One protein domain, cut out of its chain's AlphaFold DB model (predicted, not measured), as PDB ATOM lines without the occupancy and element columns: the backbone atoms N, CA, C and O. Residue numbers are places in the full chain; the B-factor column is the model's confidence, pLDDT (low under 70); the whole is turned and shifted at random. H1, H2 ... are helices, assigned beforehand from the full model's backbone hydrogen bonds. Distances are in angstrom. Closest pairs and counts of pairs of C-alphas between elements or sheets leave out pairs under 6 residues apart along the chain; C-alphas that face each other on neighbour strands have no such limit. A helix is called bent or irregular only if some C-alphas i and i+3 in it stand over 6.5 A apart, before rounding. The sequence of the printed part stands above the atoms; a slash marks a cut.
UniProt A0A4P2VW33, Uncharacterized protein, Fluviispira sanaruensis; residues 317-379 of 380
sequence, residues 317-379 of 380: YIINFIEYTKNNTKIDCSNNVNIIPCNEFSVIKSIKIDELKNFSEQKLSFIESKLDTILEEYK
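AT A GLANCE: This is residues 317 to 379 of the 380 residues of an uncharacterized protein of Fluviispira sanaruensis (UniProt A0A4P2VW33). Two helices, H1 and H4, lie side by side and run the same way, and a third, H2, runs back the opposite way at a slant, packing on one stretch of H4; the centres of these three make a triangle. The four-residue H3 sits near the far end of H2's run, and residues 357 to 363, of which 361 to 363 belong to H4, stick out at that end. The printed part has 63 residues with four named helices, in the order H1, H2, H3, H4, and no named strand; the class is all helix. The whole is compact, with a radius of gyration of the C-alphas of 11.7 A, and its spans of 34 by 17 by 17 A only just make it a rod.

HOW THE PARTS SIT: H1, residues 317 to 328, touches H4, residues 361 to 378, at a shallow tilt of 11 degrees, the same way. Their closest C-alphas, those of Thr 325 and Leu 375, are 5.8 A apart. H2, residues 336 to 350, is close to H1 but not clearly touching: their closest C-alphas, those of Ile 322 and Lys 349, are 7.8 A apart. H2 touches H4, which meets it with residues 367 to 374 alone; the closest C-alphas are those of Pro 341 and Ile 374, 6.8 A apart. H2 and H4 run opposite ways at a steep tilt of 36 degrees, only just past shallow. H3, residues 353 to 356, touches no helix and is apart from H2. It is close to H1 but not clearly touching, with the C-alphas of Ile 319 and Ile 353 closest at 7.3 A. In H1 and H4 every O i to N i+4 pair is within hydrogen-bond range, in H2 9 of 11 are, and H3 is too short for such a pair.

IN THESE COORDINATES: H1 begins at C-alpha 317, at (-91.416, 29.857, 14.841), and is 16.0 A long from first to last C-alpha. H2 measures 20.8 A and is irregular, with C-alphas 337 and 340 at 7.9 A. H3 spans 5.3 A from C-alpha 353, at (-92.672, 19.956, 9.017). H4, the longest helix, measures 25.5 A and ends at C-alpha 378, at (-82.735, 38.539, -1.432).

THE WHOLE: The two C-alphas farthest apart, those of Asn 335 and Asn 358, are 34.5 A apart. The printed part has no cut. The link from H1 to H2 is short, and the links from H2 to H3 and from H3 to H4 are tight. The mean pLDDT of the printed part is 81.4, and residues 333 to 341 are under 70.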
ATOM      1  N   TYR A 317     -92.047  28.608  15.286       90.94
ATOM      2  CA  TYR A 317     -91.416  29.857  14.841       90.94
ATOM      3  C   TYR A 317     -90.622  29.668  13.552       90.94
ATOM      4  O   TYR A 317     -90.716  30.498  12.654       90.94
ATOM      5  N   ILE A 318     -89.875  28.565  13.440       91.88
ATOM      6  CA  ILE A 318     -89.094  28.254  12.239       91.88
ATOM      7  C   ILE A 318     -90.014  28.030  11.041       91.88
ATOM      8  O   ILE A 318     -89.737  28.556   9.970       91.88
ATOM      9  N   ILE A 319     -91.136  27.329  11.224       89.81
ATOM     10  CA  ILE A 319     -92.136  27.121  10.165       89.81
ATOM     11  C   ILE A 319     -92.678  28.466   9.667       89.81
ATOM     12  O   ILE A 319     -92.636  28.741   8.467       89.81
ATOM     13  N   ASN A 320     -93.108  29.338  10.583       90.50
ATOM     14  CA  ASN A 320     -93.597  30.670  10.220       90.50
ATOM     15  C   ASN A 320     -92.504  31.531   9.570       90.50
ATOM     16  O   ASN A 320     -92.786  32.297   8.653       90.50
ATOM     17  N   PHE A 321     -91.246  31.397   9.999       91.94
ATOM     18  CA  PHE A 321     -90.142  32.142   9.405       91.94
ATOM     19  C   PHE A 321     -89.767  31.642   8.000       91.94
ATOM     20  O   PHE A 321     -89.428  32.455   7.138       91.94
ATOM     21  N   ILE A 322     -89.883  30.337   7.726       88.81
ATOM     22  CA  ILE A 322     -89.749  29.773   6.371       88.81
ATOM     23  C   ILE A 322     -90.803  30.389   5.446       88.81
ATOM     24  O   ILE A 322     -90.467  30.861   4.355       88.81
ATOM     25  N   GLU A 323     -92.065  30.421   5.881       88.44
ATOM     26  CA  GLU A 323     -93.163  30.999   5.102       88.44
ATOM     27  C   GLU A 323     -92.981  32.507   4.893       88.44
ATOM     28  O   GLU A 323     -93.080  32.998   3.765       88.44
ATOM     29  N   TYR A 324     -92.617  33.234   5.953       90.56
ATOM     30  CA  TYR A 324     -92.288  34.652   5.872       90.56
ATOM     31  C   TYR A 324     -91.168  34.907   4.857       90.56
ATOM     32  O   TYR A 324     -91.312  35.766   3.989       90.56
ATOM     33  N   THR A 325     -90.076  34.142   4.924       87.00
ATOM     34  CA  THR A 325     -88.937  34.281   4.006       87.00
ATOM     35  C   THR A 325     -89.379  34.036   2.567       87.00
ATOM     36  O   THR A 325     -89.145  34.880   1.710       87.00
ATOM     37  N   LYS A 326     -90.128  32.958   2.305       82.50
ATOM     38  CA  LYS A 326     -90.673  32.652   0.973       82.50
ATOM     39  C   LYS A 326     -91.478  33.807   0.382       82.50
ATOM     40  O   LYS A 326     -91.312  34.107  -0.796       82.50
ATOM     41  N   ASN A 327     -92.323  34.445   1.184       86.06
ATOM     42  CA  ASN A 327     -93.197  35.520   0.715       86.06
ATOM     43  C   ASN A 327     -92.471  36.865   0.560       86.06
ATOM     44  O   ASN A 327     -92.987  37.753  -0.109       86.06
ATOM     45  N   ASN A 328     -91.288  37.019   1.165       85.56
ATOM     46  CA  ASN A 328     -90.553  38.284   1.215       85.56
ATOM     47  C   ASN A 328     -89.196  38.246   0.495       85.56
ATOM     48  O   ASN A 328     -88.462  39.228   0.558       85.56
ATOM     49  N   THR A 329     -88.857  37.152  -0.193       81.88
ATOM     50  CA  THR A 329     -87.617  37.032  -0.981       81.88
ATOM     51  C   THR A 329     -87.883  36.807  -2.459       81.88
ATOM     52  O   THR A 329     -88.788  36.052  -2.820       81.88
ATOM     53  N   LYS A 330     -87.039  37.385  -3.317       80.75
ATOM     54  CA  LYS A 330     -87.018  37.120  -4.758       80.75
ATOM     55  C   LYS A 330     -85.660  36.566  -5.166       80.75
ATOM     56  O   LYS A 330     -84.716  37.314  -5.402       80.75
ATOM     57  N   ILE A 331     -85.589  35.242  -5.263       72.81
ATOM     58  CA  ILE A 331     -84.404  34.522  -5.734       72.81
ATOM     59  C   ILE A 331     -84.702  33.993  -7.131       72.81
ATOM     60  O   ILE A 331     -85.617  33.188  -7.313       72.81
ATOM     61  N   ASP A 332     -83.942  34.455  -8.119       73.75
ATOM     62  CA  ASP A 332     -84.012  33.915  -9.472       73.75
ATOM     63  C   ASP A 332     -83.096  32.694  -9.594       73.75
ATOM     64  O   ASP A 332     -81.882  32.828  -9.764       73.75
ATOM     65  N   CYS A 333     -83.694  31.507  -9.496       68.44
ATOM     66  CA  CYS A 333     -82.987  30.231  -9.606       68.44
ATOM     67  C   CYS A 333     -82.712  29.784 -11.042       68.44
ATOM     68  O   CYS A 333     -82.121  28.724 -11.230       68.44
ATOM     69  N   SER A 334     -83.111  30.570 -12.047       66.69
ATOM     70  CA  SER A 334     -82.730  30.322 -13.441       66.69
ATOM     71  C   SER A 334     -81.330  30.852 -13.781       66.69
ATOM     72  O   SER A 334     -80.763  30.489 -14.808       66.69
ATOM     73  N   ASN A 335     -80.745  31.677 -12.907       61.50
ATOM     74  CA  ASN A 335     -79.433  32.285 -13.096       61.50
ATOM     75  C   ASN A 335     -78.334  31.511 -12.341       61.50
ATOM     76  O   ASN A 335     -78.437  31.302 -11.129       61.50
ATOM     77  N   ASN A 336     -77.241  31.152 -13.029       55.84
ATOM     78  CA  ASN A 336     -76.135  30.363 -12.465       55.84
ATOM     79  C   ASN A 336     -75.450  31.033 -11.254       55.84
ATOM     80  O   ASN A 336     -74.883  30.350 -10.403       55.84
ATOM     81  N   VAL A 337     -75.544  32.360 -11.128       56.44
ATOM     82  CA  VAL A 337     -74.985  33.121  -9.993       56.44
ATOM     83  C   VAL A 337     -75.704  32.808  -8.666       56.44
ATOM     84  O   VAL A 337     -75.111  32.935  -7.599       56.44
ATOM     85  N   ASN A 338     -76.956  32.333  -8.707       64.69
ATOM     86  CA  ASN A 338     -77.775  32.068  -7.516       64.69
ATOM     87  C   ASN A 338     -77.863  30.579  -7.137       64.69
ATOM     88  O   ASN A 338     -78.667  30.217  -6.278       64.69
ATOM     89  N   ILE A 339     -77.051  29.699  -7.738       65.06
ATOM     90  CA  ILE A 339     -77.134  28.243  -7.515       65.06
ATOM     91  C   ILE A 339     -76.986  27.882  -6.029       65.06
ATOM     92  O   ILE A 339     -77.768  27.089  -5.511       65.06
ATOM     93  N   ILE A 340     -76.019  28.479  -5.324       66.00
ATOM     94  CA  ILE A 340     -75.778  28.212  -3.895       66.00
ATOM     95  C   ILE A 340     -77.003  28.577  -3.033       66.00
ATOM     96  O   ILE A 340     -77.529  27.685  -2.369       66.00
ATOM     97  N   PRO A 341     -77.521  29.819  -3.054       67.69
ATOM     98  CA  PRO A 341     -78.692  30.192  -2.257       67.69
ATOM     99  C   PRO A 341     -79.974  29.474  -2.696       67.69
ATOM    100  O   PRO A 341     -80.808  29.153  -1.853       67.69
ATOM    101  N   CYS A 342     -80.130  29.142  -3.982       72.94
ATOM    102  CA  CYS A 342     -81.236  28.305  -4.457       72.94
ATOM    103  C   CYS A 342     -81.166  26.879  -3.910       72.94
ATOM    104  O   CYS A 342     -82.192  26.333  -3.503       72.94
ATOM    105  N   ASN A 343     -79.968  26.298  -3.834       70.75
ATOM    106  CA  ASN A 343     -79.753  24.993  -3.221       70.75
ATOM    107  C   ASN A 343     -79.982  25.046  -1.709       70.75
ATOM    108  O   ASN A 343     -80.699  24.199  -1.184       70.75
ATOM    109  N   GLU A 344     -79.458  26.057  -1.006       74.25
ATOM    110  CA  GLU A 344     -79.705  26.233   0.431       74.25
ATOM    111  C   GLU A 344     -81.207  26.390   0.722       74.25
ATOM    112  O   GLU A 344     -81.743  25.727   1.613       74.25
ATOM    113  N   PHE A 345     -81.919  27.197  -0.068       76.81
ATOM    114  CA  PHE A 345     -83.359  27.391   0.088       76.81
ATOM    115  C   PHE A 345     -84.174  26.144  -0.285       76.81
ATOM    116  O   PHE A 345     -85.172  25.845   0.370       76.81
ATOM    117  N   SER A 346     -83.745  25.389  -1.302       76.00
ATOM    118  CA  SER A 346     -84.340  24.103  -1.689       76.00
ATOM    119  C   SER A 346     -84.185  23.057  -0.582       76.00
ATOM    120  O   SER A 346     -85.168  22.436  -0.179       76.00
ATOM    121  N   VAL A 347     -82.984  22.933  -0.007       76.12
ATOM    122  CA  VAL A 347     -82.712  22.030   1.120       76.12
ATOM    123  C   VAL A 347     -83.589  22.391   2.314       76.12
ATOM    124  O   VAL A 347     -84.250  21.511   2.858       76.12
ATOM    125  N   ILE A 348     -83.684  23.671   2.684       75.75
ATOM    126  CA  ILE A 348     -84.534  24.099   3.806       75.75
ATOM    127  C   ILE A 348     -86.022  23.825   3.521       75.75
ATOM    128  O   ILE A 348     -86.734  23.369   4.413       75.75
ATOM    129  N   LYS A 349     -86.489  24.028   2.281       72.50
ATOM    130  CA  LYS A 349     -87.861  23.689   1.859       72.50
ATOM    131  C   LYS A 349     -88.150  22.190   1.849       72.50
ATOM    132  O   LYS A 349     -89.308  21.807   1.982       72.50
ATOM    133  N   SER A 350     -87.129  21.362   1.649       77.31
ATOM    134  CA  SER A 350     -87.280  19.906   1.605       77.31
ATOM    135  C   SER A 350     -87.457  19.276   2.989       77.31
ATOM    136  O   SER A 350     -87.926  18.142   3.079       77.31
ATOM    137  N   ILE A 351     -87.130  20.008   4.064       79.94
ATOM    138  CA  ILE A 351     -87.324  19.541   5.438       79.94
ATOM    139  C   ILE A 351     -88.823  19.421   5.703       79.94
ATOM    140  O   ILE A 351     -89.564  20.406   5.644       79.94
ATOM    141  N   LYS A 352     -89.284  18.214   6.037       82.25
ATOM    142  CA  LYS A 352     -90.695  18.006   6.366       82.25
ATOM    143  C   LYS A 352     -91.020  18.685   7.696       82.25
ATOM    144  O   LYS A 352     -90.250  18.611   8.650       82.25
ATOM    145  N   ILE A 353     -92.205  19.287   7.789       80.44
ATOM    146  CA  ILE A 353     -92.672  19.956   9.017       80.44
ATOM    147  C   ILE A 353     -92.624  19.009  10.226       80.44
ATOM    148  O   ILE A 353     -92.230  19.415  11.319       80.44
ATOM    149  N   ASP A 354     -92.958  17.733  10.032       81.94
ATOM    150  CA  ASP A 354     -92.904  16.732  11.100       81.94
ATOM    151  C   ASP A 354     -91.475  16.373  11.536       81.94
ATOM    152  O   ASP A 354     -91.266  16.014  12.692       81.94
ATOM    153  N   GLU A 355     -90.476  16.534  10.663       86.00
ATOM    154  CA  GLU A 355     -89.065  16.320  11.009       86.00
ATOM    155  C   GLU A 355     -88.524  17.462  11.879       86.00
ATOM    156  O   GLU A 355     -87.750  17.208  12.806       86.00
ATOM    157  N   LEU A 356     -88.992  18.702  11.664       85.62
ATOM    158  CA  LEU A 356     -88.610  19.864  12.483       85.62
ATOM    159  C   LEU A 356     -88.969  19.685  13.963       85.62
ATOM    160  O   LEU A 356     -88.277  20.222  14.829       85.62
ATOM    161  N   LYS A 357     -90.013  18.905  14.273       87.25
ATOM    162  CA  LYS A 357     -90.431  18.609  15.654       87.25
ATOM    163  C   LYS A 357     -89.340  17.894  16.453       87.25
ATOM    164  O   LYS A 357     -89.242  18.099  17.659       87.25
ATOM    165  N   ASN A 358     -88.509  17.107  15.769       89.81
ATOM    166  CA  ASN A 358     -87.449  16.296  16.366       89.81
ATOM    167  C   ASN A 358     -86.087  17.008  16.376       89.81
ATOM    168  O   ASN A 358     -85.089  16.448  16.832       89.81
ATOM    169  N   PHE A 359     -86.002  18.230  15.841       91.94
ATOM    170  CA  PHE A 359     -84.739  18.953  15.773       91.94
ATOM    171  C   PHE A 359     -84.417  19.607  17.117       91.94
ATOM    172  O   PHE A 359     -85.235  20.295  17.722       91.94
ATOM    173  N   SER A 360     -83.169  19.438  17.560       93.06
ATOM    174  CA  SER A 360     -82.618  20.175  18.700       93.06
ATOM    175  C   SER A 360     -82.651  21.687  18.456       93.06
ATOM    176  O   SER A 360     -82.555  22.134  17.311       93.06
ATOM    177  N   GLU A 361     -82.623  22.478  19.526       90.25
ATOM    178  CA  GLU A 361     -82.559  23.944  19.441       90.25
ATOM    179  C   GLU A 361     -81.376  24.462  18.623       90.25
ATOM    180  O   GLU A 361     -81.533  25.412  17.867       90.25
ATOM    181  N   GLN A 362     -80.213  23.811  18.710       91.88
ATOM    182  CA  GLN A 362     -79.038  24.180  17.918       91.88
ATOM    183  C   GLN A 362     -79.309  24.057  16.412       91.88
ATOM    184  O   GLN A 362     -78.988  24.965  15.649       91.88
ATOM    185  N   LYS A 363     -79.965  22.970  15.987       91.75
ATOM    186  CA  LYS A 363     -80.376  22.761  14.590       91.75
ATOM    187  C   LYS A 363     -81.423  23.785  14.148       91.75
ATOM    188  O   LYS A 363     -81.288  24.358  13.074       91.75
ATOM    189  N   LEU A 364     -82.432  24.054  14.977       92.81
ATOM    190  CA  LEU A 364     -83.462  25.054  14.669       92.81
ATOM    191  C   LEU A 364     -82.873  26.474  14.572       92.81
ATOM    192  O   LEU A 364     -83.178  27.207  13.635       92.81
ATOM    193  N   SER A 365     -81.971  26.840  15.486       93.00
ATOM    194  CA  SER A 365     -81.252  28.118  15.463       93.00
ATOM    195  C   SER A 365     -80.345  28.254  14.238       93.00
ATOM    196  O   SER A 365     -80.271  29.330  13.642       93.00
ATOM    197  N   PHE A 366     -79.695  27.165  13.818       90.12
ATOM    198  CA  PHE A 366     -78.906  27.140  12.589       90.12
ATOM    199  C   PHE A 366     -79.773  27.394  11.347       90.12
ATOM    200  O   PHE A 366     -79.409  28.221  10.509       90.12
ATOM    201  N   ILE A 367     -80.941  26.747  11.258       90.06
ATOM    202  CA  ILE A 367     -81.903  26.966  10.165       90.06
ATOM    203  C   ILE A 367     -82.369  28.425  10.137       90.06
ATOM    204  O   ILE A 367     -82.340  29.045   9.075       90.06
ATOM    205  N   GLU A 368     -82.722  29.007  11.291       92.88
ATOM    206  CA  GLU A 368     -83.068  30.433  11.387       92.88
ATOM    207  C   GLU A 368     -81.935  31.323  10.860       92.88
ATOM    208  O   GLU A 368     -82.174  32.240  10.079       92.88
ATOM    209  N   SER A 369     -80.685  31.049  11.241       89.25
ATOM    210  CA  SER A 369     -79.542  31.843  10.782       89.25
ATOM    211  C   SER A 369     -79.350  31.782   9.264       89.25
ATOM    212  O   SER A 369     -78.985  32.790   8.653       89.25
ATOM    213  N   LYS A 370     -79.581  30.618   8.649       87.50
ATOM    214  CA  LYS A 370     -79.483  30.442   7.196       87.50
ATOM    215  C   LYS A 370     -80.612  31.160   6.460       87.50
ATOM    216  O   LYS A 370     -80.335  31.934   5.548       87.50
ATOM    217  N   LEU A 371     -81.854  30.998   6.916       87.75
ATOM    218  CA  LEU A 371     -83.010  31.722   6.378       87.75
ATOM    219  C   LEU A 371     -82.845  33.237   6.483       87.75
ATOM    220  O   LEU A 371     -83.173  33.953   5.546       87.75
ATOM    221  N   ASP A 372     -82.297  33.727   7.593       88.62
ATOM    222  CA  ASP A 372     -82.054  35.155   7.776       88.62
ATOM    223  C   ASP A 372     -81.033  35.715   6.785       88.62
ATOM    224  O   ASP A 372     -81.212  36.820   6.280       88.62
ATOM    225  N   THR A 373     -79.989  34.940   6.489       83.06
ATOM    226  CA  THR A 373     -78.975  35.320   5.495       83.06
ATOM    227  C   THR A 373     -79.621  35.448   4.118       83.06
ATOM    228  O   THR A 373     -79.504  36.490   3.478       83.06
ATOM    229  N   ILE A 374     -80.408  34.442   3.727       81.62
ATOM    230  CA  ILE A 374     -81.166  34.445   2.471       81.62
ATOM    231  C   ILE A 374     -82.136  35.636   2.422       81.62
ATOM    232  O   ILE A 374     -82.195  36.351   1.424       81.62
ATOM    233  N   LEU A 375     -82.877  35.885   3.503       85.06
ATOM    234  CA  LEU A 375     -83.823  36.992   3.580       85.06
ATOM    235  C   LEU A 375     -83.135  38.350   3.415       85.06
ATOM    236  O   LEU A 375     -83.623  39.187   2.667       85.06
ATOM    237  N   GLU A 376     -82.021  38.603   4.100       81.50
ATOM    238  CA  GLU A 376     -81.342  39.899   4.001       81.50
ATOM    239  C   GLU A 376     -80.674  40.124   2.640       81.50
ATOM    240  O   GLU A 376     -80.615  41.268   2.176       81.50
ATOM    241  N   GLU A 377     -80.201  39.060   1.991       74.25
ATOM    242  CA  GLU A 377     -79.573  39.131   0.670       74.25
ATOM    243  C   GLU A 377     -80.586  39.301  -0.465       74.25
ATOM    244  O   GLU A 377     -80.318  40.047  -1.407       74.25
ATOM    245  N   TYR A 378     -81.756  38.664  -0.349       76.69
ATOM    246  CA  TYR A 378     -82.735  38.539  -1.432       76.69
ATOM    247  C   TYR A 378     -84.106  39.140  -1.117       76.69
ATOM    248  O   TYR A 378     -85.079  38.823  -1.807       76.69
ATOM    249  N   LYS A 379     -84.221  39.980  -0.082       82.00
ATOM    250  CA  LYS A 379     -85.483  40.664   0.239       82.00
ATOM    251  C   LYS A 379     -86.027  41.453  -0.952       82.00
ATOM    252  O   LYS A 379     -85.260  42.077  -1.688       82.00
TER     253      LYS A 379